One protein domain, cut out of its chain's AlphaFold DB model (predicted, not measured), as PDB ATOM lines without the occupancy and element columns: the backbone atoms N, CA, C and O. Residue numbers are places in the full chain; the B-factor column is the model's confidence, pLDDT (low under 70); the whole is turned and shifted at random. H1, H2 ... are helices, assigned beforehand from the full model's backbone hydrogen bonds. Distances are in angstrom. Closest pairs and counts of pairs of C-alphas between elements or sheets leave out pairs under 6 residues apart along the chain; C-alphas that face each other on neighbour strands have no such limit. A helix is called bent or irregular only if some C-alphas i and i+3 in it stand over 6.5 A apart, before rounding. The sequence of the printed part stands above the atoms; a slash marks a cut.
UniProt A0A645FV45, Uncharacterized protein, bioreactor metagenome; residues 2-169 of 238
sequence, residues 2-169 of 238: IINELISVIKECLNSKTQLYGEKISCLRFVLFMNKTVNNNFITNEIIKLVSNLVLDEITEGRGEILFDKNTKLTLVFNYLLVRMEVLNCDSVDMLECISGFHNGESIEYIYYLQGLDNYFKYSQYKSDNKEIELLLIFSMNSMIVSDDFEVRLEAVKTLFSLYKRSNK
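This is residues 2 to 169 of the 238 residues of an uncharacterized protein of bioreactor metagenome (UniProt A0A645FV45). This is an up-and-down bundle of eight helices, with H5 and H7 side by side in the middle and H2 packed on both. H1 and H3 cover one end of the bundle beside H2, H9 packs on H7 at the other end, H6 and H8 line one side, and the short H4 packs on H5. The printed part has 168 residues with nine named helices, H1 to H9 in chain order, and no named strand; its class is all helix. It is compact, with a radius of gyration of the C-alphas of 15.4 A and spans of 44 by 39 by 28 A.

H1, residues 2 to 15, forms a hairpin with H2, residues 21 to 38; they touch through residues 10 to 14 and 23 to 27 alone, and their closest C-alphas, of Leu 14 and Lys 24, are 5.4 A apart. H3, residues 41 to 52, touches H1 at a shallow tilt of 11 degrees, the same way, closest at the C-alphas of Lys 11 and Leu 50, 7.1 A apart. H4, residues 56 to 60, touches H5, residues 73 to 87, closest at the C-alphas of Thr 60 and Lys 73, 6.2 A apart; H5 does so with residues 73 to 77 alone. H5 touches H2 at a shallow tilt of 16 degrees, the same way, with the closest C-alphas, of Ile 25 and Leu 76, 5.6 A apart. H5 and H6, residues 92 to 102, are a hairpin, closest at the C-alphas of Phe 78 and Cys 98, 6.3 A apart. H7, residues 107 to 123, is with H5 the hub, touching five helices each; their closest C-alphas, of Asn 79 and Gly 116, are 5.9 A apart. H8, residues 128 to 145, touches H6 with residues 132 to 140 alone, closest at the C-alphas of Ser 92 and Ile 133, 5.9 A apart. H9, residues 150 to 164, touches H7 at a shallow tilt of 15 degrees, the same way, closest at the C-alphas of Asp 118 and Thr 159, 4.5 A apart. Each O i to N i+4 pair is within hydrogen-bond range in H1, H2, H3, H4, H5, H7 and H9, against 6 of 7 in H6 and 8 of 14 in H8.

H1 begins at C-alpha 2, (-3.574, 11.450, 33.840), and H9 ends at C-alpha 164, (14.542, 23.668, 58.640). H2 is 25.7 A long, H7 24.6 A and H8 26.0 A. H8 is irregular, with C-alphas 129 and 132 8.3 A apart, and has a kink of 27 degrees near residue 135.

The two C-alphas farthest apart, of Phe 42 and Asp 148, are 45.6 A apart. The printed part has no cut. The link from H4 to H5, residues 61 to 72, is long; the others are tight. Mean pLDDT of the printed part is 88.2, and residues 64 to 69 and 126 to 129 are under 70.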
ATOM      1  N   ILE A   2      -3.957  10.031  33.639       84.19
ATOM      2  CA  ILE A   2      -3.574  11.450  33.840       84.19
ATOM      3  C   ILE A   2      -2.058  11.687  34.002       84.19
ATOM      4  O   ILE A   2      -1.509  12.601  33.404       84.19
ATOM      5  N   ILE A   3      -1.338  10.868  34.778       82.75
ATOM      6  CA  ILE A   3       0.103  11.099  35.020       82.75
ATOM      7  C   ILE A   3       0.939  11.009  33.734       82.75
ATOM      8  O   ILE A   3       1.858  11.798  33.548       82.75
ATOM      9  N   ASN A   4       0.608  10.086  32.830       84.12
ATOM     10  CA  ASN A   4       1.341   9.948  31.570       84.12
ATOM     11  C   ASN A   4       1.095  11.158  30.658       84.12
ATOM     12  O   ASN A   4       2.019  11.615  29.993       84.12
ATOM     13  N   GLU A   5      -0.124  11.702  30.669       89.81
ATOM     14  CA  GLU A   5      -0.463  12.940  29.959       89.81
ATOM     15  C   GLU A   5       0.323  14.125  30.535       89.81
ATOM     16  O   GLU A   5       0.941  14.871  29.781       89.81
ATOM     17  N   LEU A   6       0.400  14.245  31.867       91.38
ATOM     18  CA  LEU A   6       1.202  15.280  32.530       91.38
ATOM     19  C   LEU A   6       2.688  15.182  32.161       91.38
ATOM     20  O   LEU A   6       3.309  16.195  31.846       91.38
ATOM     21  N   ILE A   7       3.257  13.975  32.157       90.19
ATOM     22  CA  ILE A   7       4.654  13.757  31.755       90.19
ATOM     23  C   ILE A   7       4.862  14.122  30.279       90.19
ATOM     24  O   ILE A   7       5.887  14.719  29.950       90.19
ATOM     25  N   SER A   8       3.895  13.827  29.401       91.31
ATOM     26  CA  SER A   8       3.954  14.235  27.990       91.31
ATOM     27  C   SER A   8       3.985  15.755  27.842       91.31
ATOM     28  O   SER A   8       4.875  16.280  27.181       91.31
ATOM     29  N   VAL A   9       3.083  16.468  28.526       94.50
ATOM     30  CA  VAL A   9       3.016  17.941  28.492       94.50
ATOM     31  C   VAL A   9       4.310  18.567  29.011       94.50
ATOM     32  O   VAL A   9       4.829  19.510  28.416       94.50
ATOM     33  N   ILE A  10       4.877  18.025  30.092       94.75
ATOM     34  CA  ILE A  10       6.172  18.477  30.616       94.75
ATOM     35  C   ILE A  10       7.267  18.275  29.573       94.75
ATOM     36  O   ILE A  10       8.053  19.185  29.327       94.75
ATOM     37  N   LYS A  11       7.322  17.098  28.945       93.19
ATOM     38  CA  LYS A  11       8.321  16.793  27.919       93.19
ATOM     39  C   LYS A  11       8.211  17.744  26.725       93.19
ATOM     40  O   LYS A  11       9.226  18.253  26.260       93.19
ATOM     41  N   GLU A  12       6.995  17.995  26.252       93.44
ATOM     42  CA  GLU A  12       6.721  18.933  25.159       93.44
ATOM     43  C   GLU A  12       7.151  20.359  25.520       93.44
ATOM     44  O   GLU A  12       7.854  21.000  24.740       93.44
ATOM     45  N   CYS A  13       6.815  20.826  26.726       94.69
ATOM     46  CA  CYS A  13       7.220  22.139  27.228       94.69
ATOM     47  C   CYS A  13       8.751  22.280  27.305       94.69
ATOM     48  O   CYS A  13       9.318  23.249  26.797       94.69
ATOM     49  N   LEU A  14       9.441  21.294  27.888       94.00
ATOM     50  CA  LEU A  14      10.896  21.337  28.070       94.00
ATOM     51  C   LEU A  14      11.663  21.296  26.742       94.00
ATOM     52  O   LEU A  14      12.674  21.985  26.618       94.00
ATOM     53  N   ASN A  15      11.161  20.565  25.744       91.44
ATOM     54  CA  ASN A  15      11.803  20.434  24.430       91.44
ATOM     55  C   ASN A  15      11.362  21.505  23.418       91.44
ATOM     56  O   ASN A  15      11.928  21.612  22.329       91.44
ATOM     57  N   SER A  16      10.344  22.302  23.745       92.12
ATOM     58  CA  SER A  16       9.866  23.370  22.873       92.12
ATOM     59  C   SER A  16      10.876  24.519  22.813       92.12
ATOM     60  O   SER A  16      11.235  25.117  23.828       92.12
ATOM     61  N   LYS A  17      11.305  24.871  21.595       89.31
ATOM     62  CA  LYS A  17      12.251  25.974  21.329       89.31
ATOM     63  C   LYS A  17      11.616  27.359  21.463       89.31
ATOM     64  O   LYS A  17      12.311  28.371  21.486       89.31
ATOM     65  N   THR A  18      10.286  27.425  21.478       89.00
ATOM     66  CA  THR A  18       9.528  28.684  21.535       89.00
ATOM     67  C   THR A  18       9.028  29.016  22.932       89.00
ATOM     68  O   THR A  18       8.558  30.133  23.137       89.00
ATOM     69  N   GLN A  19       9.118  28.068  23.866       91.62
ATOM     70  CA  GLN A  19       8.628  28.223  25.230       91.62
ATOM     71  C   GLN A  19       9.448  29.246  26.023       91.62
ATOM     72  O   GLN A  19      10.658  29.392  25.797       91.62
ATOM     73  N   LEU A  20       8.804  29.914  26.983       91.69
ATOM     74  CA  LEU A  20       9.486  30.814  27.903       91.69
ATOM     75  C   LEU A  20      10.307  30.037  28.936       91.69
ATOM     76  O   LEU A  20       9.935  28.942  29.372       91.69
ATOM     77  N   TYR A  21      11.410  30.636  29.385       92.00
ATOM     78  CA  TYR A  21      12.226  30.052  30.451       92.00
ATOM     79  C   TYR A  21      11.435  29.837  31.747       92.00
ATOM     80  O   TYR A  21      11.559  28.767  32.346       92.00
ATOM     81  N   GLY A  22      10.571  30.777  32.147       91.38
ATOM     82  CA  GLY A  22       9.726  30.627  33.335       91.38
ATOM     83  C   GLY A  22       8.760  29.441  33.278       91.38
ATOM     84  O   GLY A  22       8.523  28.774  34.290       91.38
ATOM     85  N   GLU A  23       8.255  29.102  32.092       93.31
ATOM     86  CA  GLU A  23       7.367  27.952  31.889       93.31
ATOM     87  C   GLU A  23       8.150  26.637  31.992       93.31
ATOM     88  O   GLU A  23       7.721  25.708  32.681       93.31
ATOM     89  N   LYS A  24       9.358  26.584  31.416       95.19
ATOM     90  CA  LYS A  24      10.263  25.435  31.576       95.19
ATOM     91  C   LYS A  24      10.692  25.243  33.033       95.19
ATOM     92  O   LYS A  24      10.683  24.118  33.532       95.19
ATOM     93  N   ILE A  25      11.000  26.330  33.745       95.44
ATOM     94  CA  ILE A  25      11.297  26.310  35.187       95.44
ATOM     95  C   ILE A  25      10.098  25.770  35.973       95.44
ATOM     96  O   ILE A  25      10.264  24.901  36.830       95.44
ATOM     97  N   SER A  26       8.888  26.233  35.659       95.38
ATOM     98  CA  SER A  26       7.649  25.747  36.278       95.38
ATOM     99  C   SER A  26       7.462  24.243  36.070       95.38
ATOM    100  O   SER A  26       7.153  23.529  37.024       95.38
ATOM    101  N   CYS A  27       7.735  23.736  34.864       96.25
ATOM    102  CA  CYS A  27       7.718  22.304  34.576       96.25
ATOM    103  C   CYS A  27       8.742  21.514  35.407       96.25
ATOM    104  O   CYS A  27       8.382  20.494  35.990       96.25
ATOM    105  N   LEU A  28       9.988  21.986  35.522       96.06
ATOM    106  CA  LEU A  28      11.025  21.325  36.332       96.06
ATOM    107  C   LEU A  28      10.660  21.290  37.824       96.06
ATOM    108  O   LEU A  28      10.769  20.253  38.476       96.06
ATOM    109  N   ARG A  29      10.146  22.401  38.360       95.88
ATOM    110  CA  ARG A  29       9.640  22.476  39.741       95.88
ATOM    111  C   ARG A  29       8.452  21.540  39.964       95.88
ATOM    112  O   ARG A  29       8.331  20.912  41.018       95.88
ATOM    113  N   PHE A  30       7.585  21.403  38.963       95.31
ATOM    114  CA  PHE A  30       6.460  20.476  39.013       95.31
ATOM    115  C   PHE A  30       6.909  19.007  38.970       95.31
ATOM    116  O   PHE A  30       6.318  18.176  39.656       95.31
ATOM    117  N   VAL A  31       7.993  18.681  38.257       93.75
ATOM    118  CA  VAL A  31       8.607  17.341  38.295       93.75
ATOM    119  C   VAL A  31       9.023  16.961  39.720       93.75
ATOM    120  O   VAL A  31       8.676  15.868  40.172       93.75
ATOM    121  N   LEU A  32       9.689  17.859  40.460       92.62
ATOM    122  CA  LEU A  32      10.048  17.620  41.868       92.62
ATOM    123  C   LEU A  32       8.804  17.391  42.734       92.62
ATOM    124  O   LEU A  32       8.731  16.412  43.480       92.62
ATOM    125  N   PHE A  33       7.798  18.258  42.589       93.00
ATOM    126  CA  PHE A  33       6.525  18.124  43.296       93.00
ATOM    127  C   PHE A  33       5.853  16.769  43.036       93.00
ATOM    128  O   PHE A  33       5.440  16.098  43.983       93.00
ATOM    129  N   MET A  34       5.756  16.339  41.774       91.12
ATOM    130  CA  MET A  34       5.151  15.053  41.421       91.12
ATOM    131  C   MET A  34       5.937  13.876  42.000       91.12
ATOM    132  O   MET A  34       5.325  12.961  42.559       91.12
ATOM    133  N   ASN A  35       7.274  13.911  41.915       88.75
ATOM    134  CA  ASN A  35       8.129  12.858  42.468       88.75
ATOM    135  C   ASN A  35       7.899  12.689  43.979       88.75
ATOM    136  O   ASN A  35       7.815  11.567  44.481       88.75
ATOM    137  N   LYS A  36       7.727  13.798  44.711       88.81
ATOM    138  CA  LYS A  36       7.432  13.760  46.148       88.81
ATOM    139  C   LYS A  36       6.027  13.294  46.470       88.81
ATOM    140  O   LYS A  36       5.863  12.423  47.317       88.81
ATOM    141  N   THR A  37       5.035  13.938  45.865       86.38
ATOM    142  CA  THR A  37       3.640  13.829  46.294       86.38
ATOM    143  C   THR A  37       3.055  12.475  45.953       86.38
ATOM    144  O   THR A  37       2.324  11.907  46.759       86.38
ATOM    145  N   VAL A  38       3.376  11.938  44.774       83.81
ATOM    146  CA  VAL A  38       2.800  10.653  44.380       83.81
ATOM    147  C   VAL A  38       3.581   9.477  44.964       83.81
ATOM    148  O   VAL A  38       2.987   8.430  45.204       83.81
ATOM    149  N   ASN A  39       4.886   9.658  45.211       72.75
ATOM    150  CA  ASN A  39       5.767   8.688  45.866       72.75
ATOM    151  C   ASN A  39       5.534   7.237  45.397       72.75
ATOM    152  O   ASN A  39       5.283   6.328  46.189       72.75
ATOM    153  N   ASN A  40       5.535   7.045  44.077       82.06
ATOM    154  CA  ASN A  40       5.211   5.780  43.431       82.06
ATOM    155  C   ASN A  40       6.355   5.378  42.497       82.06
ATOM    156  O   ASN A  40       6.713   6.145  41.602       82.06
ATOM    157  N   ASN A  41       6.863   4.153  42.655       82.94
ATOM    158  CA  ASN A  41       7.980   3.615  41.871       82.94
ATOM    159  C   ASN A  41       7.778   3.743  40.354       82.94
ATOM    160  O   ASN A  41       8.731   4.019  39.631       82.94
ATOM    161  N   PHE A  42       6.548   3.570  39.858       84.38
ATOM    162  CA  PHE A  42       6.240   3.750  38.440       84.38
ATOM    163  C   PHE A  42       6.540   5.182  37.981       84.38
ATOM    164  O   PHE A  42       7.203   5.387  36.973       84.38
ATOM    165  N   ILE A  43       6.101   6.172  38.752       83.06
ATOM    166  CA  ILE A  43       6.238   7.589  38.402       83.06
ATOM    167  C   ILE A  43       7.680   8.033  38.549       83.06
ATOM    168  O   ILE A  43       8.191   8.712  37.668       83.06
ATOM    169  N   THR A  44       8.355   7.606  39.614       85.56
ATOM    170  CA  THR A  44       9.784   7.867  39.782       85.56
ATOM    171  C   THR A  44      10.576   7.306  38.600       85.56
ATOM    172  O   THR A  44      11.428   8.008  38.067       85.56
ATOM    173  N   ASN A  45      10.248   6.107  38.104       88.25
ATOM    174  CA  ASN A  45      10.886   5.549  36.909       88.25
ATOM    175  C   ASN A  45      10.600   6.362  35.638       88.25
ATOM    176  O   ASN A  45      11.510   6.575  34.840       88.25
ATOM    177  N   GLU A  46       9.369   6.832  35.433       89.25
ATOM    178  CA  GLU A  46       9.041   7.680  34.278       89.25
ATOM    179  C   GLU A  46       9.705   9.063  34.363       89.25
ATOM    180  O   GLU A  46      10.187   9.570  33.353       89.25
ATOM    181  N   ILE A  47       9.826   9.645  35.560       89.25
ATOM    182  CA  ILE A  47      10.579  10.885  35.783       89.25
ATOM    183  C   ILE A  47      12.072  10.661  35.523       89.25
ATOM    184  O   ILE A  47      12.691  11.467  34.835       89.25
ATOM    185  N   ILE A  48      12.651   9.561  36.013       90.50
ATOM    186  CA  ILE A  48      14.043   9.196  35.718       90.50
ATOM    187  C   ILE A  48      14.241   9.082  34.205       90.50
ATOM    188  O   ILE A  48      15.178   9.665  33.672       90.50
ATOM    189  N   LYS A  49      13.345   8.395  33.484       91.25
ATOM    190  CA  LYS A  49      13.413   8.301  32.018       91.25
ATOM    191  C   LYS A  49      13.290   9.663  31.344       91.25
ATOM    192  O   LYS A  49      14.020   9.920  30.393       91.25
ATOM    193  N   LEU A  50      12.372  10.517  31.796       91.19
ATOM    194  CA  LEU A  50      12.230  11.875  31.278       91.19
ATOM    195  C   LEU A  50      13.561  12.616  31.416       91.19
ATOM    196  O   LEU A  50      14.116  13.028  30.406       91.19
ATOM    197  N   VAL A  51      14.094  12.707  32.637       90.50
ATOM    198  CA  VAL A  51      15.300  13.481  32.964       90.50
ATOM    199  C   VAL A  51      16.565  12.886  32.338       90.50
ATOM    200  O   VAL A  51      17.443  13.633  31.933       90.50
ATOM    201  N   SER A  52      16.664  11.567  32.177       90.31
ATOM    202  CA  SER A  52      17.790  10.940  31.465       90.31
ATOM    203  C   SER A  52      17.796  11.229  29.962       90.31
ATOM    204  O   SER A  52      18.851  11.172  29.340       90.31
ATOM    205  N   ASN A  53      16.633  11.515  29.371       89.94
ATOM    206  CA  ASN A  53      16.501  11.848  27.949       89.94
ATOM    207  C   ASN A  53      16.583  13.358  27.677       89.94
ATOM    208  O   ASN A  53      16.478  13.780  26.528       89.94
ATOM    209  N   LEU A  54      16.706  14.167  28.726       89.50
ATOM    210  CA  LEU A  54      16.822  15.613  28.638       89.50
ATOM    211  C   LEU A  54      18.260  15.995  28.262       89.50
ATOM    212  O   LEU A  54      19.212  15.623  28.946       89.50
ATOM    213  N   VAL A  55      18.416  16.768  27.186       86.56
ATOM    214  CA  VAL A  55      19.703  17.338  26.765       86.56
ATOM    215  C   VAL A  55      19.734  18.805  27.182       86.56
ATOM    216  O   VAL A  55      18.852  19.577  26.809       86.56
ATOM    217  N   LEU A  56      20.739  19.197  27.975       86.50
ATOM    218  CA  LEU A  56      20.809  20.539  28.566       86.50
ATOM    219  C   LEU A  56      20.744  21.643  27.505       86.50
ATOM    220  O   LEU A  56      19.968  22.587  27.651       86.50
ATOM    221  N   ASP A  57      21.515  21.499  26.427       85.56
ATOM    222  CA  ASP A  57      21.541  22.481  25.344       85.56
ATOM    223  C   ASP A  57      20.145  22.685  24.747       85.56
ATOM    224  O   ASP A  57      19.690  23.826  24.668       85.56
ATOM    225  N   GLU A  58      19.415  21.601  24.472       85.31
ATOM    226  CA  GLU A  58      18.054  21.639  23.917       85.31
ATOM    227  C   GLU A  58      17.043  22.284  24.875       85.31
ATOM    228  O   GLU A  58      16.192  23.071  24.464       85.31
ATOM    229  N   ILE A  59      17.148  22.014  26.176       86.06
ATOM    230  CA  ILE A  59      16.237  22.596  27.177       86.06
ATOM    231  C   ILE A  59      16.466  24.091  27.305       86.06
ATOM    232  O   ILE A  59      15.515  24.856  27.484       86.06
ATOM    233  N   THR A  60      17.721  24.518  27.187       87.12
ATOM    234  CA  THR A  60      18.078  25.933  27.258       87.12
ATOM    235  C   THR A  60      17.777  26.708  25.976       87.12
ATOM    236  O   THR A  60      17.830  27.942  25.999       87.12
ATOM    237  N   GLU A  61      17.407  26.030  24.884       83.44
ATOM    238  CA  GLU A  61      16.777  26.676  23.733       83.44
ATOM    239  C   GLU A  61      15.364  27.125  24.117       83.44
ATOM    240  O   GLU A  61      14.490  26.324  24.438       83.44
ATOM    241  N   GLY A  62      15.127  28.427  24.110       79.38
ATOM    242  CA  GLY A  62      13.870  29.017  24.546       79.38
ATOM    243  C   GLY A  62      13.937  30.529  24.445       79.38
ATOM    244  O   GLY A  62      14.887  31.084  23.884       79.38
ATOM    245  N   ARG A  63      12.925  31.204  24.983       76.31
ATOM    246  CA  ARG A  63      12.862  32.666  24.976       76.31
ATOM    247  C   ARG A  63      12.852  33.196  26.407       76.31
ATOM    248  O   ARG A  63      12.060  32.752  27.231       76.31
ATOM    249  N   GLY A  64      13.726  34.159  26.686       68.56
ATOM    250  CA  GLY A  64      13.511  35.072  27.807       68.56
ATOM    251  C   GLY A  64      12.366  36.014  27.449       68.56
ATOM    252  O   GLY A  64      12.230  36.410  26.286       68.56
ATOM    253  N   GLU A  65      11.518  36.348  28.410       65.25
ATOM    254  CA  GLU A  65      10.483  37.348  28.174       65.25
ATOM    255  C   GLU A  65      11.120  38.745  28.252       65.25
ATOM    256  O   GLU A  65      11.955  39.023  29.105       65.25
ATOM    257  N   ILE A  66      10.778  39.632  27.318       60.03
ATOM    258  CA  ILE A  66      11.501  40.907  27.143       60.03
ATOM    259  C   ILE A  66      11.041  41.974  28.157       60.03
ATOM    260  O   ILE A  66      11.746  42.956  28.376       60.03
ATOM    261  N   LEU A  67       9.859  41.809  28.766       54.84
ATOM    262  CA  LEU A  67       9.189  42.883  29.513       54.84
ATOM    263  C   LEU A  67       8.882  42.569  30.985       54.84
ATOM    264  O   LEU A  67       8.900  43.505  31.782       54.84
ATOM    265  N   PHE A  68       8.605  41.315  31.364       58.28
ATOM    266  CA  PHE A  68       8.120  40.991  32.718       58.28
ATOM    267  C   PHE A  68       8.786  39.766  33.351       58.28
ATOM    268  O   PHE A  68       9.050  39.793  34.553       58.28
ATOM    269  N   ASP A  69       9.120  38.730  32.580       61.56
ATOM    270  CA  ASP A  69       9.897  37.600  33.089       61.56
ATOM    271  C   ASP A  69      11.413  37.858  33.042       61.56
ATOM    272  O   ASP A  69      12.035  37.847  31.980       61.56
ATOM    273  N   LYS A  70      12.028  38.042  34.216       74.44
ATOM    274  CA  LYS A  70      13.488  38.124  34.363       74.44
ATOM    275  C   LYS A  70      14.148  36.746  34.522       74.44
ATOM    276  O   LYS A  70      15.345  36.690  34.800       74.44
ATOM    277  N   ASN A  71      13.412  35.638  34.375       79.81
ATOM    278  CA  ASN A  71      14.003  34.302  34.403       79.81
ATOM    279  C   ASN A  71      15.071  34.177  33.313       79.81
ATOM    280  O   ASN A  71      14.809  34.351  32.120       79.81
ATOM    281  N   THR A  72      16.285  33.827  33.727       86.06
ATOM    282  CA  THR A  72      17.423  33.697  32.822       86.06
ATOM    283  C   THR A  72      17.659  32.238  32.449       86.06
ATOM    284  O   THR A  72      17.200  31.301  33.115       86.06
ATOM    285  N   LYS A  73      18.454  32.022  31.394       90.19
ATOM    286  CA  LYS A  73      18.992  30.693  31.078       90.19
ATOM    287  C   LYS A  73      19.715  30.090  32.290       90.19
ATOM    288  O   LYS A  73      19.578  28.895  32.526       90.19
ATOM    289  N   LEU A  74      20.412  30.904  33.088       91.75
ATOM    290  CA  LEU A  74      21.078  30.457  34.313       91.75
ATOM    291  C   LEU A  74      20.072  29.909  35.339       91.75
ATOM    292  O   LEU A  74      20.269  28.813  35.861       91.75
ATOM    293  N   THR A  75      18.953  30.603  35.573       92.62
ATOM    294  CA  THR A  75      17.873  30.110  36.446       92.62
ATOM    295  C   THR A  75      17.299  28.780  35.956       92.62
ATOM    296  O   THR A  75      17.046  27.878  36.760       92.62
ATOM    297  N   LEU A  76      17.109  28.627  34.644       94.50
ATOM    298  CA  LEU A  76      16.632  27.376  34.055       94.50
ATOM    299  C   LEU A  76      17.629  26.228  34.270       94.50
ATOM    300  O   LEU A  76      17.233  25.163  34.746       94.50
ATOM    301  N   VAL A  77      18.913  26.463  33.983       94.62
ATOM    302  CA  VAL A  77      19.999  25.495  34.213       94.62
ATOM    303  C   VAL A  77      20.023  25.071  35.681       94.62
ATOM    304  O   VAL A  77      20.047  23.879  35.971       94.62
ATOM    305  N   PHE A  78      19.922  26.022  36.609       95.38
ATOM    306  CA  PHE A  78      19.913  25.729  38.037       95.38
ATOM    307  C   PHE A  78      18.761  24.798  38.444       95.38
ATOM    308  O   PHE A  78      18.988  23.767  39.075       95.38
ATOM    309  N   ASN A  79      17.523  25.099  38.030       95.75
ATOM    310  CA  ASN A  79      16.372  24.238  38.337       95.75
ATOM    311  C   ASN A  79      16.514  22.849  37.692       95.75
ATOM    312  O   ASN A  79      16.095  21.852  38.281       95.75
ATOM    313  N   TYR A  80      17.130  22.762  36.512       94.81
ATOM    314  CA  TYR A  80      17.418  21.485  35.866       94.81
ATOM    315  C   TYR A  80      18.431  20.657  36.668       94.81
ATOM    316  O   TYR A  80      18.194  19.473  36.906       94.81
ATOM    317  N   LEU A  81      19.515  21.274  37.145       93.81
ATOM    318  CA  LEU A  81      20.510  20.601  37.982       93.81
ATOM    319  C   LEU A  81      19.911  20.128  39.315       93.81
ATOM    320  O   LEU A  81      20.211  19.018  39.750       93.81
ATOM    321  N   LEU A  82      19.005  20.899  39.927       93.81
ATOM    322  CA  LEU A  82      18.273  20.473  41.128       93.81
ATOM    323  C   LEU A  82      17.408  19.225  40.873       93.81
ATOM    324  O   LEU A  82      17.400  18.304  41.692       93.81
ATOM    325  N   VAL A  83      16.715  19.160  39.729       92.88
ATOM    326  CA  VAL A  83      15.965  17.961  39.312       92.88
ATOM    327  C   VAL A  83      16.910  16.786  39.079       92.88
ATOM    328  O   VAL A  83      16.655  15.690  39.581       92.88
ATOM    329  N   ARG A  84      18.019  16.996  38.360       91.12
ATOM    330  CA  ARG A  84      19.021  15.946  38.141       91.12
ATOM    331  C   ARG A  84      19.563  15.409  39.452       91.12
ATOM    332  O   ARG A  84      19.622  14.201  39.586       91.12
ATOM    333  N   MET A  85      19.898  16.267  40.408       89.31
ATOM    334  CA  MET A  85      20.406  15.859  41.720       89.31
ATOM    335  C   MET A  85      19.395  15.016  42.520       89.31
ATOM    336  O   MET A  85      19.793  14.200  43.349       89.31
ATOM    337  N   GLU A  86      18.091  15.197  42.299       88.44
ATOM    338  CA  GLU A  86      17.045  14.408  42.960       88.44
ATOM    339  C   GLU A  86      16.908  12.996  42.365       88.44
ATOM    340  O   GLU A  86      16.816  11.993  43.085       88.44
ATOM    341  N   VAL A  87      16.840  12.898  41.035       88.00
ATOM    342  CA  VAL A  87      16.471  11.639  40.365       88.00
ATOM    343  C   VAL A  87      17.645  10.896  39.736       88.00
ATOM    344  O   VAL A  87      17.552   9.686  39.546       88.00
ATOM    345  N   LEU A  88      18.756  11.584  39.490       85.44
ATOM    346  CA  LEU A  88      20.009  11.076  38.936       85.44
ATOM    347  C   LEU A  88      21.193  11.510  39.826       85.44
ATOM    348  O   LEU A  88      21.017  12.122  40.878       85.44
ATOM    349  N   ASN A  89      22.414  11.212  39.386       81.06
ATOM    350  CA  ASN A  89      23.603  11.868  39.922       81.06
ATOM    351  C   ASN A  89      23.825  13.202  39.199       81.06
ATOM    352  O   ASN A  89      23.658  13.301  37.977       81.06
ATOM    353  N   CYS A  90      24.209  14.214  39.970       82.94
ATOM    354  CA  CYS A  90      24.658  15.505  39.469       82.94
ATOM    355  C   CYS A  90      26.158  15.625  39.728       82.94
ATOM    356  O   CYS A  90      26.617  15.249  40.805       82.94
ATOM    357  N   ASP A  91      26.908  16.142  38.757       85.38
ATOM    358  CA  ASP A  91      28.304  16.498  38.984       85.38
ATOM    359  C   ASP A  91      28.360  17.715  39.924       85.38
ATOM    360  O   ASP A  91      27.589  18.671  39.775       85.38
ATOM    361  N   SER A  92      29.232  17.662  40.931       86.31
ATOM    362  CA  SER A  92      29.437  18.777  41.851       86.31
ATOM    363  C   SER A  92      30.100  19.966  41.156       86.31
ATOM    364  O   SER A  92      29.824  21.102  41.541       86.31
ATOM    365  N   VAL A  93      30.900  19.731  40.110       90.12
ATOM    366  CA  VAL A  93      31.516  20.771  39.278       90.12
ATOM    367  C   VAL A  93      30.442  21.548  38.519       90.12
ATOM    368  O   VAL A  93      30.390  22.766  38.660       90.12
ATOM    369  N   ASP A  94      29.522  20.862  37.830       90.00
ATOM    370  CA  ASP A  94      28.409  21.505  37.108       90.00
ATOM    371  C   ASP A  94      27.577  22.399  38.043       90.00
ATOM    372  O   ASP A  94      27.198  23.524  37.702       90.00
ATOM    373  N   MET A  95      27.290  21.904  39.254       91.94
ATOM    374  CA  MET A  95      26.544  22.679  40.243       91.94
ATOM    375  C   MET A  95      27.347  23.883  40.744       91.94
ATOM    376  O   MET A  95      26.790  24.972  40.863       91.94
ATOM    377  N   LEU A  96      28.641  23.721  41.027       91.75
ATOM    378  CA  LEU A  96      29.513  24.814  41.458       91.75
ATOM    379  C   LEU A  96      29.625  25.908  40.399       91.75
ATOM    380  O   LEU A  96      29.488  27.085  40.733       91.75
ATOM    381  N   GLU A  97      29.830  25.535  39.137       91.25
ATOM    382  CA  GLU A  97      29.856  26.473  38.016       91.25
ATOM    383  C   GLU A  97      28.529  27.232  37.917       91.25
ATOM    384  O   GLU A  97      28.525  28.464  37.840       91.25
ATOM    385  N   CYS A  98      27.398  26.531  38.032       92.50
ATOM    386  CA  CYS A  98      26.083  27.163  38.033       92.50
ATOM    387  C   CYS A  98      25.901  28.139  39.211       92.50
ATOM    388  O   CYS A  98      25.504  29.282  38.993       92.50
ATOM    389  N   ILE A  99      26.248  27.737  40.441       92.31
ATOM    390  CA  ILE A  99      26.191  28.601  41.637       92.31
ATOM    391  C   ILE A  99      27.085  29.832  41.458       92.31
ATOM    392  O   ILE A  99      26.678  30.944  41.797       92.31
ATOM    393  N   SER A 100      28.289  29.659  40.903       90.00
ATOM    394  CA  SER A 100      29.230  30.758  40.669       90.00
ATOM    395  C   SER A 100      28.655  31.830  39.740       90.00
ATOM    396  O   SER A 100      28.888  33.019  39.964       90.00
ATOM    397  N   GLY A 101      27.825  31.428  38.769       89.81
ATOM    398  CA  GLY A 101      27.126  32.340  37.867       89.81
ATOM    399  C   GLY A 101      26.196  33.313  38.593       89.81
ATOM    400  O   GLY A 101      26.060  34.452  38.159       89.81
ATOM    401  N   PHE A 102      25.616  32.912  39.728       88.62
ATOM    402  CA  PHE A 102      24.757  33.789  40.526       88.62
ATOM    403  C   PHE A 102      25.545  34.791  41.372       88.62
ATOM    404  O   PHE A 102      24.994  35.821  41.729       88.62
ATOM    405  N   HIS A 103      26.818  34.540  41.697       79.12
ATOM    406  CA  HIS A 103      27.565  35.349  42.674       79.12
ATOM    407  C   HIS A 103      27.798  36.811  42.228       79.12
ATOM    408  O   HIS A 103      28.037  37.683  43.063       79.12
ATOM    409  N   ASN A 104      27.710  37.091  40.927       72.62
ATOM    410  CA  ASN A 104      27.779  38.446  40.366       72.62
ATOM    411  C   ASN A 104      26.415  38.948  39.868       72.62
ATOM    412  O   ASN A 104      26.359  39.908  39.100       72.62
ATOM    413  N   GLY A 105      25.340  38.264  40.253       76.19
ATOM    414  CA  GLY A 105      24.002  38.526  39.757       76.19
ATOM    415  C   GLY A 105      23.310  39.705  40.428       76.19
ATOM    416  O   GLY A 105      23.696  40.171  41.503       76.19
ATOM    417  N   GLU A 106      22.246  40.181  39.789       87.06
ATOM    418  CA  GLU A 106      21.341  41.171  40.380       87.06
ATOM    419  C   GLU A 106      20.504  40.543  41.511       87.06
ATOM    420  O   GLU A 106      20.286  39.330  41.539       87.06
ATOM    421  N   SER A 107      19.938  41.364  42.408       91.31
ATOM    422  CA  SER A 107      19.051  40.898  43.491       91.31
ATOM    423  C   SER A 107      17.969  39.923  43.019       91.31
ATOM    424  O   SER A 107      17.646  38.952  43.700       91.31
ATOM    425  N   ILE A 108      17.418  40.153  41.826       90.25
ATOM    426  CA  ILE A 108      16.386  39.287  41.257       90.25
ATOM    427  C   ILE A 108      16.892  37.865  40.973       90.25
ATOM    428  O   ILE A 108      16.155  36.898  41.164       90.25
ATOM    429  N   GLU A 109      18.151  37.704  40.571       90.06
ATOM    430  CA  GLU A 109      18.733  36.389  40.308       90.06
ATOM    431  C   GLU A 109      18.928  35.615  41.613       90.06
ATOM    432  O   GLU A 109      18.660  34.412  41.652       90.06
ATOM    433  N   TYR A 110      19.273  36.304  42.706       93.31
ATOM    434  CA  TYR A 110      19.260  35.715  44.047       93.31
ATOM    435  C   TYR A 110      17.861  35.273  44.472       93.31
ATOM    436  O   TYR A 110      17.708  34.172  44.997       93.31
ATOM    437  N   ILE A 111      16.827  36.072  44.199       94.31
ATOM    438  CA  ILE A 111      15.438  35.680  44.482       94.31
ATOM    439  C   ILE A 111      15.080  34.399  43.715       94.31
ATOM    440  O   ILE A 111      14.570  33.448  44.308       94.31
ATOM    441  N   TYR A 112      15.384  34.316  42.418       93.12
ATOM    442  CA  TYR A 112      15.077  33.118  41.633       93.12
ATOM    443  C   TYR A 112      15.877  31.885  42.058       93.12
ATOM    444  O   TYR A 112      15.340  30.769  42.054       93.12
ATOM    445  N   TYR A 113      17.132  32.080  42.458       94.88
ATOM    446  CA  TYR A 113      17.955  31.039  43.059       94.88
ATOM    447  C   TYR A 113      17.316  30.503  44.349       94.88
ATOM    448  O   TYR A 113      17.083  29.299  44.481       94.88
ATOM    449  N   LEU A 114      16.938  31.396  45.268       96.38
ATOM    450  CA  LEU A 114      16.293  31.045  46.536       96.38
ATOM    451  C   LEU A 114      14.950  30.345  46.339       96.38
ATOM    452  O   LEU A 114      14.666  29.387  47.056       96.38
ATOM    453  N   GLN A 115      14.160  30.754  45.346       96.25
ATOM    454  CA  GLN A 115      12.913  30.077  44.980       96.25
ATOM    455  C   GLN A 115      13.149  28.665  44.427       96.25
ATOM    456  O   GLN A 115      12.365  27.752  44.692       96.25
ATOM    457  N   GLY A 116      14.221  28.467  43.650       95.75
ATOM    458  CA  GLY A 116      14.637  27.139  43.191       95.75
ATOM    459  C   GLY A 116      15.011  26.237  44.369       95.75
ATOM    460  O   GLY A 116      14.501  25.121  44.478       95.75
ATOM    461  N   LEU A 117      15.823  26.754  45.297       95.69
ATOM    462  CA  LEU A 117      16.180  26.052  46.530       95.69
ATOM    463  C   LEU A 117      14.975  25.769  47.424       95.69
ATOM    464  O   LEU A 117      14.862  24.670  47.955       95.69
ATOM    465  N   ASP A 118      14.062  26.724  47.584       95.81
ATOM    466  CA  ASP A 118      12.846  26.560  48.379       95.81
ATOM    467  C   ASP A 118      11.987  25.415  47.829       95.81
ATOM    468  O   ASP A 118      11.579  24.520  48.574       95.81
ATOM    469  N   ASN A 119      11.780  25.392  46.508       95.50
ATOM    470  CA  ASN A 119      11.079  24.305  45.833       95.50
ATOM    471  C   ASN A 119      11.797  22.961  46.022       95.50
ATOM    472  O   ASN A 119      11.165  21.971  46.400       95.50
ATOM    473  N   TYR A 120      13.117  22.937  45.830       94.12
ATOM    474  CA  TYR A 120      13.917  21.738  46.035       94.12
ATOM    475  C   TYR A 120      13.817  21.235  47.473       94.12
ATOM    476  O   TYR A 120      13.514  20.064  47.682       94.12
ATOM    477  N   PHE A 121      13.985  22.087  48.482       92.75
ATOM    478  CA  PHE A 121      13.922  21.684  49.885       92.75
ATOM    479  C   PHE A 121      12.539  21.173  50.297       92.75
ATOM    480  O   PHE A 121      12.452  20.225  51.079       92.75
ATOM    481  N   LYS A 122      11.463  21.738  49.738       91.69
ATOM    482  CA  LYS A 122      10.091  21.270  49.980       91.69
ATOM    483  C   LYS A 122       9.812  19.890  49.384       91.69
ATOM    484  O   LYS A 122       9.101  19.101  50.007       91.69
ATOM    485  N   TYR A 123      10.342  19.599  48.194       91.81
ATOM    486  CA  TYR A 123       9.895  18.451  47.400       91.81
ATOM    487  C   TYR A 123      10.967  17.397  47.101       91.81
ATOM    488  O   TYR A 123      10.636  16.332  46.606       91.81
ATOM    489  N   SER A 124      12.238  17.590  47.430       87.50
ATOM    490  CA  SER A 124      13.206  16.496  47.265       87.50
ATOM    491  C   SER A 124      13.067  15.436  48.363       87.50
ATOM    492  O   SER A 124      12.898  15.736  49.554       87.50
ATOM    493  N   GLN A 125      13.166  14.169  47.974       77.94
ATOM    494  CA  GLN A 125      13.360  13.035  48.865       77.94
ATOM    495  C   GLN A 125      14.867  12.834  49.021       77.94
ATOM    496  O   GLN A 125      15.469  12.058  48.291       77.94
ATOM    497  N   TYR A 126      15.475  13.586  49.942       64.81
ATOM    498  CA  TYR A 126      16.919  13.583  50.198       64.81
ATOM    499  C   TYR A 126      17.551  12.187  50.041       64.81
ATOM    500  O   TYR A 126      17.256  11.273  50.815       64.81
ATOM    501  N   LYS A 127      18.436  12.043  49.049       64.75
ATOM    502  CA  LYS A 127      19.303  10.872  48.881       64.75
ATOM    503  C   LYS A 127      20.674  11.212  49.456       64.75
ATOM    504  O   LYS A 127      21.227  12.265  49.149       64.75
ATOM    505  N   SER A 128      21.217  10.328  50.295       56.16
ATOM    506  CA  SER A 128      22.487  10.537  51.013       56.16
ATOM    507  C   SER A 128      23.679  10.849  50.114       56.16
ATOM    508  O   SER A 128      24.649  11.448  50.574       56.16
ATOM    509  N   ASP A 129      23.601  10.443  48.853       65.69
ATOM    510  CA  ASP A 129      24.747  10.347  47.953       65.69
ATOM    511  C   ASP A 129      25.204  11.719  47.425       65.69
ATOM    512  O   ASP A 129      26.324  11.845  46.948       65.69
ATOM    513  N   ASN A 130      24.392  12.770  47.603       73.62
ATOM    514  CA  ASN A 130      24.684  14.141  47.155       73.62
ATOM    515  C   ASN A 130      24.940  15.126  48.314       73.62
ATOM    516  O   ASN A 130      24.762  16.337  48.166       73.62
ATOM    517  N   LYS A 131      25.357  14.633  49.488       81.25
ATOM    518  CA  LYS A 131      25.529  15.456  50.701       81.25
ATOM    519  C   LYS A 131      26.484  16.643  50.514       81.25
ATOM    520  O   LYS A 131      26.249  17.708  51.079       81.25
ATOM    521  N   GLU A 132      27.558  16.476  49.745       85.19
ATOM    522  CA  GLU A 132      28.520  17.553  49.473       85.19
ATOM    523  C   GLU A 132      27.881  18.696  48.682       85.19
ATOM    524  O   GLU A 132      28.028  19.859  49.052       85.19
ATOM    525  N   ILE A 133      27.101  18.364  47.650       86.62
ATOM    526  CA  ILE A 133      26.379  19.346  46.838       86.62
ATOM    527  C   ILE A 133      25.317  20.051  47.680       86.62
ATOM    528  O   ILE A 133      25.192  21.270  47.613       86.62
ATOM    529  N   GLU A 134      24.593  19.328  48.538       85.44
ATOM    530  CA  GLU A 134      23.630  19.965  49.439       85.44
ATOM    531  C   GLU A 134      24.317  20.966  50.380       85.44
ATOM    532  O   GLU A 134      23.831  22.083  50.556       85.44
ATOM    533  N   LEU A 135      25.478  20.613  50.944       87.81
ATOM    534  CA  LEU A 135      26.254  21.547  51.757       87.81
ATOM    535  C   LEU A 135      26.685  22.773  50.949       87.81
ATOM    536  O   LEU A 135      26.569  23.882  51.465       87.81
ATOM    537  N   LEU A 136      27.121  22.605  49.699       89.12
ATOM    538  CA  LEU A 136      27.441  23.722  48.805       89.12
ATOM    539  C   LEU A 136      26.235  24.645  48.591       89.12
ATOM    540  O   LEU A 136      26.363  25.861  48.745       89.12
ATOM    541  N   LEU A 137      25.050  24.082  48.331       90.75
ATOM    542  CA  LEU A 137      23.809  24.851  48.203       90.75
ATOM    543  C   LEU A 137      23.488  25.602  49.501       90.75
ATOM    544  O   LEU A 137      23.180  26.789  49.464       90.75
ATOM    545  N   ILE A 138      23.631  24.965  50.663       90.50
ATOM    546  CA  ILE A 138      23.392  25.620  51.956       90.50
ATOM    547  C   ILE A 138      24.415  26.737  52.211       90.50
ATOM    548  O   ILE A 138      24.048  27.819  52.666       90.50
ATOM    549  N   PHE A 139      25.696  26.512  51.911       88.44
ATOM    550  CA  PHE A 139      26.742  27.518  52.094       88.44
ATOM    551  C   PHE A 139      26.562  28.717  51.169       88.44
ATOM    552  O   PHE A 139      26.805  29.844  51.605       88.44
ATOM    553  N   SER A 140      26.090  28.492  49.943       90.31
ATOM    554  CA  SER A 140      25.804  29.563  48.985       90.31
ATOM    555  C   SER A 140      24.752  30.554  49.502       90.31
ATOM    556  O   SER A 140      24.824  31.737  49.195       90.31
ATOM    557  N   MET A 141      23.824  30.114  50.363       91.50
ATOM    558  CA  MET A 141      22.793  30.991  50.927       91.50
ATOM    559  C   MET A 141      23.355  32.064  51.871       91.50
ATOM    560  O   MET A 141      22.668  33.047  52.142       91.50
ATOM    561  N   ASN A 142      24.591  31.917  52.371       89.06
ATOM    562  CA  ASN A 142      25.192  32.907  53.271       89.06
ATOM    563  C   ASN A 142      25.300  34.294  52.631       89.06
ATOM    564  O   ASN A 142      25.026  35.278  53.313       89.06
ATOM    565  N   SER A 143      25.661  34.382  51.345       87.25
ATOM    566  CA  SER A 143      25.763  35.672  50.643       87.25
ATOM    567  C   SER A 143      24.402  36.360  50.504       87.25
ATOM    568  O   SER A 143      24.320  37.582  50.525       87.25
ATOM    569  N   MET A 144      23.322  35.582  50.437       92.19
ATOM    570  CA  MET A 144      21.958  36.088  50.269       92.19
ATOM    571  C   MET A 144      21.347  36.557  51.590       92.19
ATOM    572  O   MET A 144      20.611  37.536  51.625       92.19
ATOM    573  N   ILE A 145      21.710  35.903  52.694       93.62
ATOM    574  CA  ILE A 145      21.322  36.300  54.054       93.62
ATOM    575  C   ILE A 145      21.873  37.684  54.425       93.62
ATOM    576  O   ILE A 145      21.238  38.410  55.182       93.62
ATOM    577  N   VAL A 146      23.037  38.054  53.889       91.69
ATOM    578  CA  VAL A 146      23.681  39.357  54.127       91.69
ATOM    579  C   VAL A 146      23.528  40.324  52.952       91.69
ATOM    580  O   VAL A 146      24.215  41.338  52.915       91.69
ATOM    581  N   SER A 147      22.657  40.014  51.985       92.94
ATOM    582  CA  SER A 147      22.390  40.896  50.848       92.94
ATOM    583  C   SER A 147      21.893  42.256  51.332       92.94
ATOM    584  O   SER A 147      21.094  42.307  52.263       92.94
ATOM    585  N   ASP A 148      22.299  43.347  50.681       92.50
ATOM    586  CA  ASP A 148      21.788  44.691  50.984       92.50
ATOM    587  C   ASP A 148      20.292  44.831  50.650       92.50
ATOM    588  O   ASP A 148      19.571  45.616  51.275       92.50
ATOM    589  N   ASP A 149      19.792  44.008  49.727       94.50
ATOM    590  CA  ASP A 149      18.396  43.992  49.316       94.50
ATOM    591  C   ASP A 149      17.527  43.204  50.306       94.50
ATOM    592  O   ASP A 149      17.699  41.999  50.518       94.50
ATOM    593  N   PHE A 150      16.562  43.890  50.920       94.50
ATOM    594  CA  PHE A 150      15.676  43.259  51.892       94.50
ATOM    595  C   PHE A 150      14.773  42.193  51.250       94.50
ATOM    596  O   PHE A 150      14.411  41.247  51.941       94.50
ATOM    597  N   GLU A 151      14.428  42.290  49.960       95.81
ATOM    598  CA  GLU A 151      13.599  41.290  49.273       95.81
ATOM    599  C   GLU A 151      14.340  39.958  49.126       95.81
ATOM    600  O   GLU A 151      13.757  38.894  49.353       95.81
ATOM    601  N   VAL A 152      15.649  40.013  48.856       96.44
ATOM    602  CA  VAL A 152      16.522  38.831  48.855       96.44
ATOM    603  C   VAL A 152      16.543  38.194  50.241       96.44
ATOM    604  O   VAL A 152      16.360  36.982  50.371       96.44
ATOM    605  N   ARG A 153      16.693  39.002  51.299       97.06
ATOM    606  CA  ARG A 153      16.689  38.500  52.683       97.06
ATOM    607  C   ARG A 153      15.334  37.911  53.082       97.06
ATOM    608  O   ARG A 153      15.297  36.881  53.752       97.06
ATOM    609  N   LEU A 154      14.221  38.502  52.642       97.19
ATOM    610  CA  LEU A 154      12.873  37.957  52.849       97.19
ATOM    611  C   LEU A 154      12.699  36.592  52.181       97.19
ATOM    612  O   LEU A 154      12.148  35.674  52.793       97.19
ATOM    613  N   GLU A 155      13.173  36.438  50.947       97.38
ATOM    614  CA  GLU A 155      13.118  35.147  50.264       97.38
ATOM    615  C   GLU A 155      14.045  34.125  50.942       97.38
ATOM    616  O   GLU A 155      13.649  32.977  51.147       97.38
ATOM    617  N   ALA A 156      15.215  34.558  51.428       97.31
ATOM    618  CA  ALA A 156      16.141  33.703  52.163       97.31
ATOM    619  C   ALA A 156      15.513  33.155  53.450       97.31
ATOM    620  O   ALA A 156      15.690  31.973  53.750       97.31
ATOM    621  N   VAL A 157      14.723  33.959  54.178       97.81
ATOM    622  CA  VAL A 157      13.938  33.476  55.328       97.81
ATOM    623  C   VAL A 157      13.068  32.290  54.912       97.81
ATOM    624  O   VAL A 157      13.166  31.228  55.526       97.81
ATOM    625  N   LYS A 158      12.256  32.419  53.856       96.75
ATOM    626  CA  LYS A 158      11.354  31.338  53.416       96.75
ATOM    627  C   LYS A 158      12.127  30.064  53.074       96.75
ATOM    628  O   LYS A 158      11.796  28.991  53.580       96.75
ATOM    629  N   THR A 159      13.198  30.193  52.290       97.06
ATOM    630  CA  THR A 159      14.049  29.065  51.894       97.06
ATOM    631  C   THR A 159      14.690  28.382  53.107       97.06
ATOM    632  O   THR A 159      14.738  27.151  53.168       97.06
ATOM    633  N   LEU A 160      15.136  29.144  54.113       96.38
ATOM    634  CA  LEU A 160      15.699  28.593  55.350       96.38
ATOM    635  C   LEU A 160      14.666  27.837  56.189       96.38
ATOM    636  O   LEU A 160      15.006  26.813  56.779       96.38
ATOM    637  N   PHE A 161      13.410  28.285  56.234       95.88
ATOM    638  CA  PHE A 161      12.345  27.533  56.906       95.88
ATOM    639  C   PHE A 161      11.993  26.242  56.160       95.88
ATOM    640  O   PHE A 161      11.718  25.222  56.794       95.88
ATOM    641  N   SER A 162      12.075  26.239  54.830       94.31
ATOM    642  CA  SER A 162      11.977  25.007  54.040       94.31
ATOM    643  C   SER A 162      13.130  24.053  54.330       94.31
ATOM    644  O   SER A 162      12.889  22.865  54.526       94.31
ATOM    645  N   LEU A 163      14.361  24.561  54.462       93.38
ATOM    646  CA  LEU A 163      15.517  23.774  54.898       93.38
ATOM    647  C   LEU A 163      15.351  23.245  56.335       93.38
ATOM    648  O   LEU A 163      15.690  22.091  56.605       93.38
ATOM    649  N   TYR A 164      14.810  24.056  57.251       93.00
ATOM    650  CA  TYR A 164      14.542  23.668  58.640       93.00
ATOM    651  C   TYR A 164      13.587  22.476  58.724       93.00
ATOM    652  O   TYR A 164      13.809  21.565  59.513       93.00
ATOM    653  N   LYS A 165      12.560  22.424  57.872       89.69
ATOM    654  CA  LYS A 165      11.613  21.296  57.829       89.69
ATOM    655  C   LYS A 165      12.244  19.979  57.336       89.69
ATOM    656  O   LYS A 165      11.577  18.948  57.353       89.69
ATOM    657  N   ARG A 166      13.518  19.986  56.919       84.44
ATOM    658  CA  ARG A 166      14.293  18.796  56.524       84.44
ATOM    659  C   ARG A 166      15.210  18.294  57.651       84.44
ATOM    660  O   ARG A 166      15.089  18.667  58.812       84.44
ATOM    661  N   SER A 167      16.177  17.446  57.300       73.94
ATOM    662  CA  SER A 167      17.220  16.912  58.189       73.94
ATOM    663  C   SER A 167      18.243  17.960  58.665       73.94
ATOM    664  O   SER A 167      18.941  17.734  59.652       73.94
ATOM    665  N   ASN A 168      18.314  19.131  58.024       82.56
ATOM    666  CA  ASN A 168      19.330  20.159  58.272       82.56
ATOM    667  C   ASN A 168      18.903  21.239  59.297       82.56
ATOM    668  O   ASN A 168      19.402  22.368  59.264       82.56
ATOM    669  N   LYS A 169      18.029  20.882  60.259       89.44
ATOM    670  CA  LYS A 169      17.460  21.773  61.299       89.44
ATOM    671  C   LYS A 169      18.486  22.700  61.956       89.44
ATOM    672  O   LYS A 169      18.278  23.907  62.021       89.44
TER     673      LYS A 169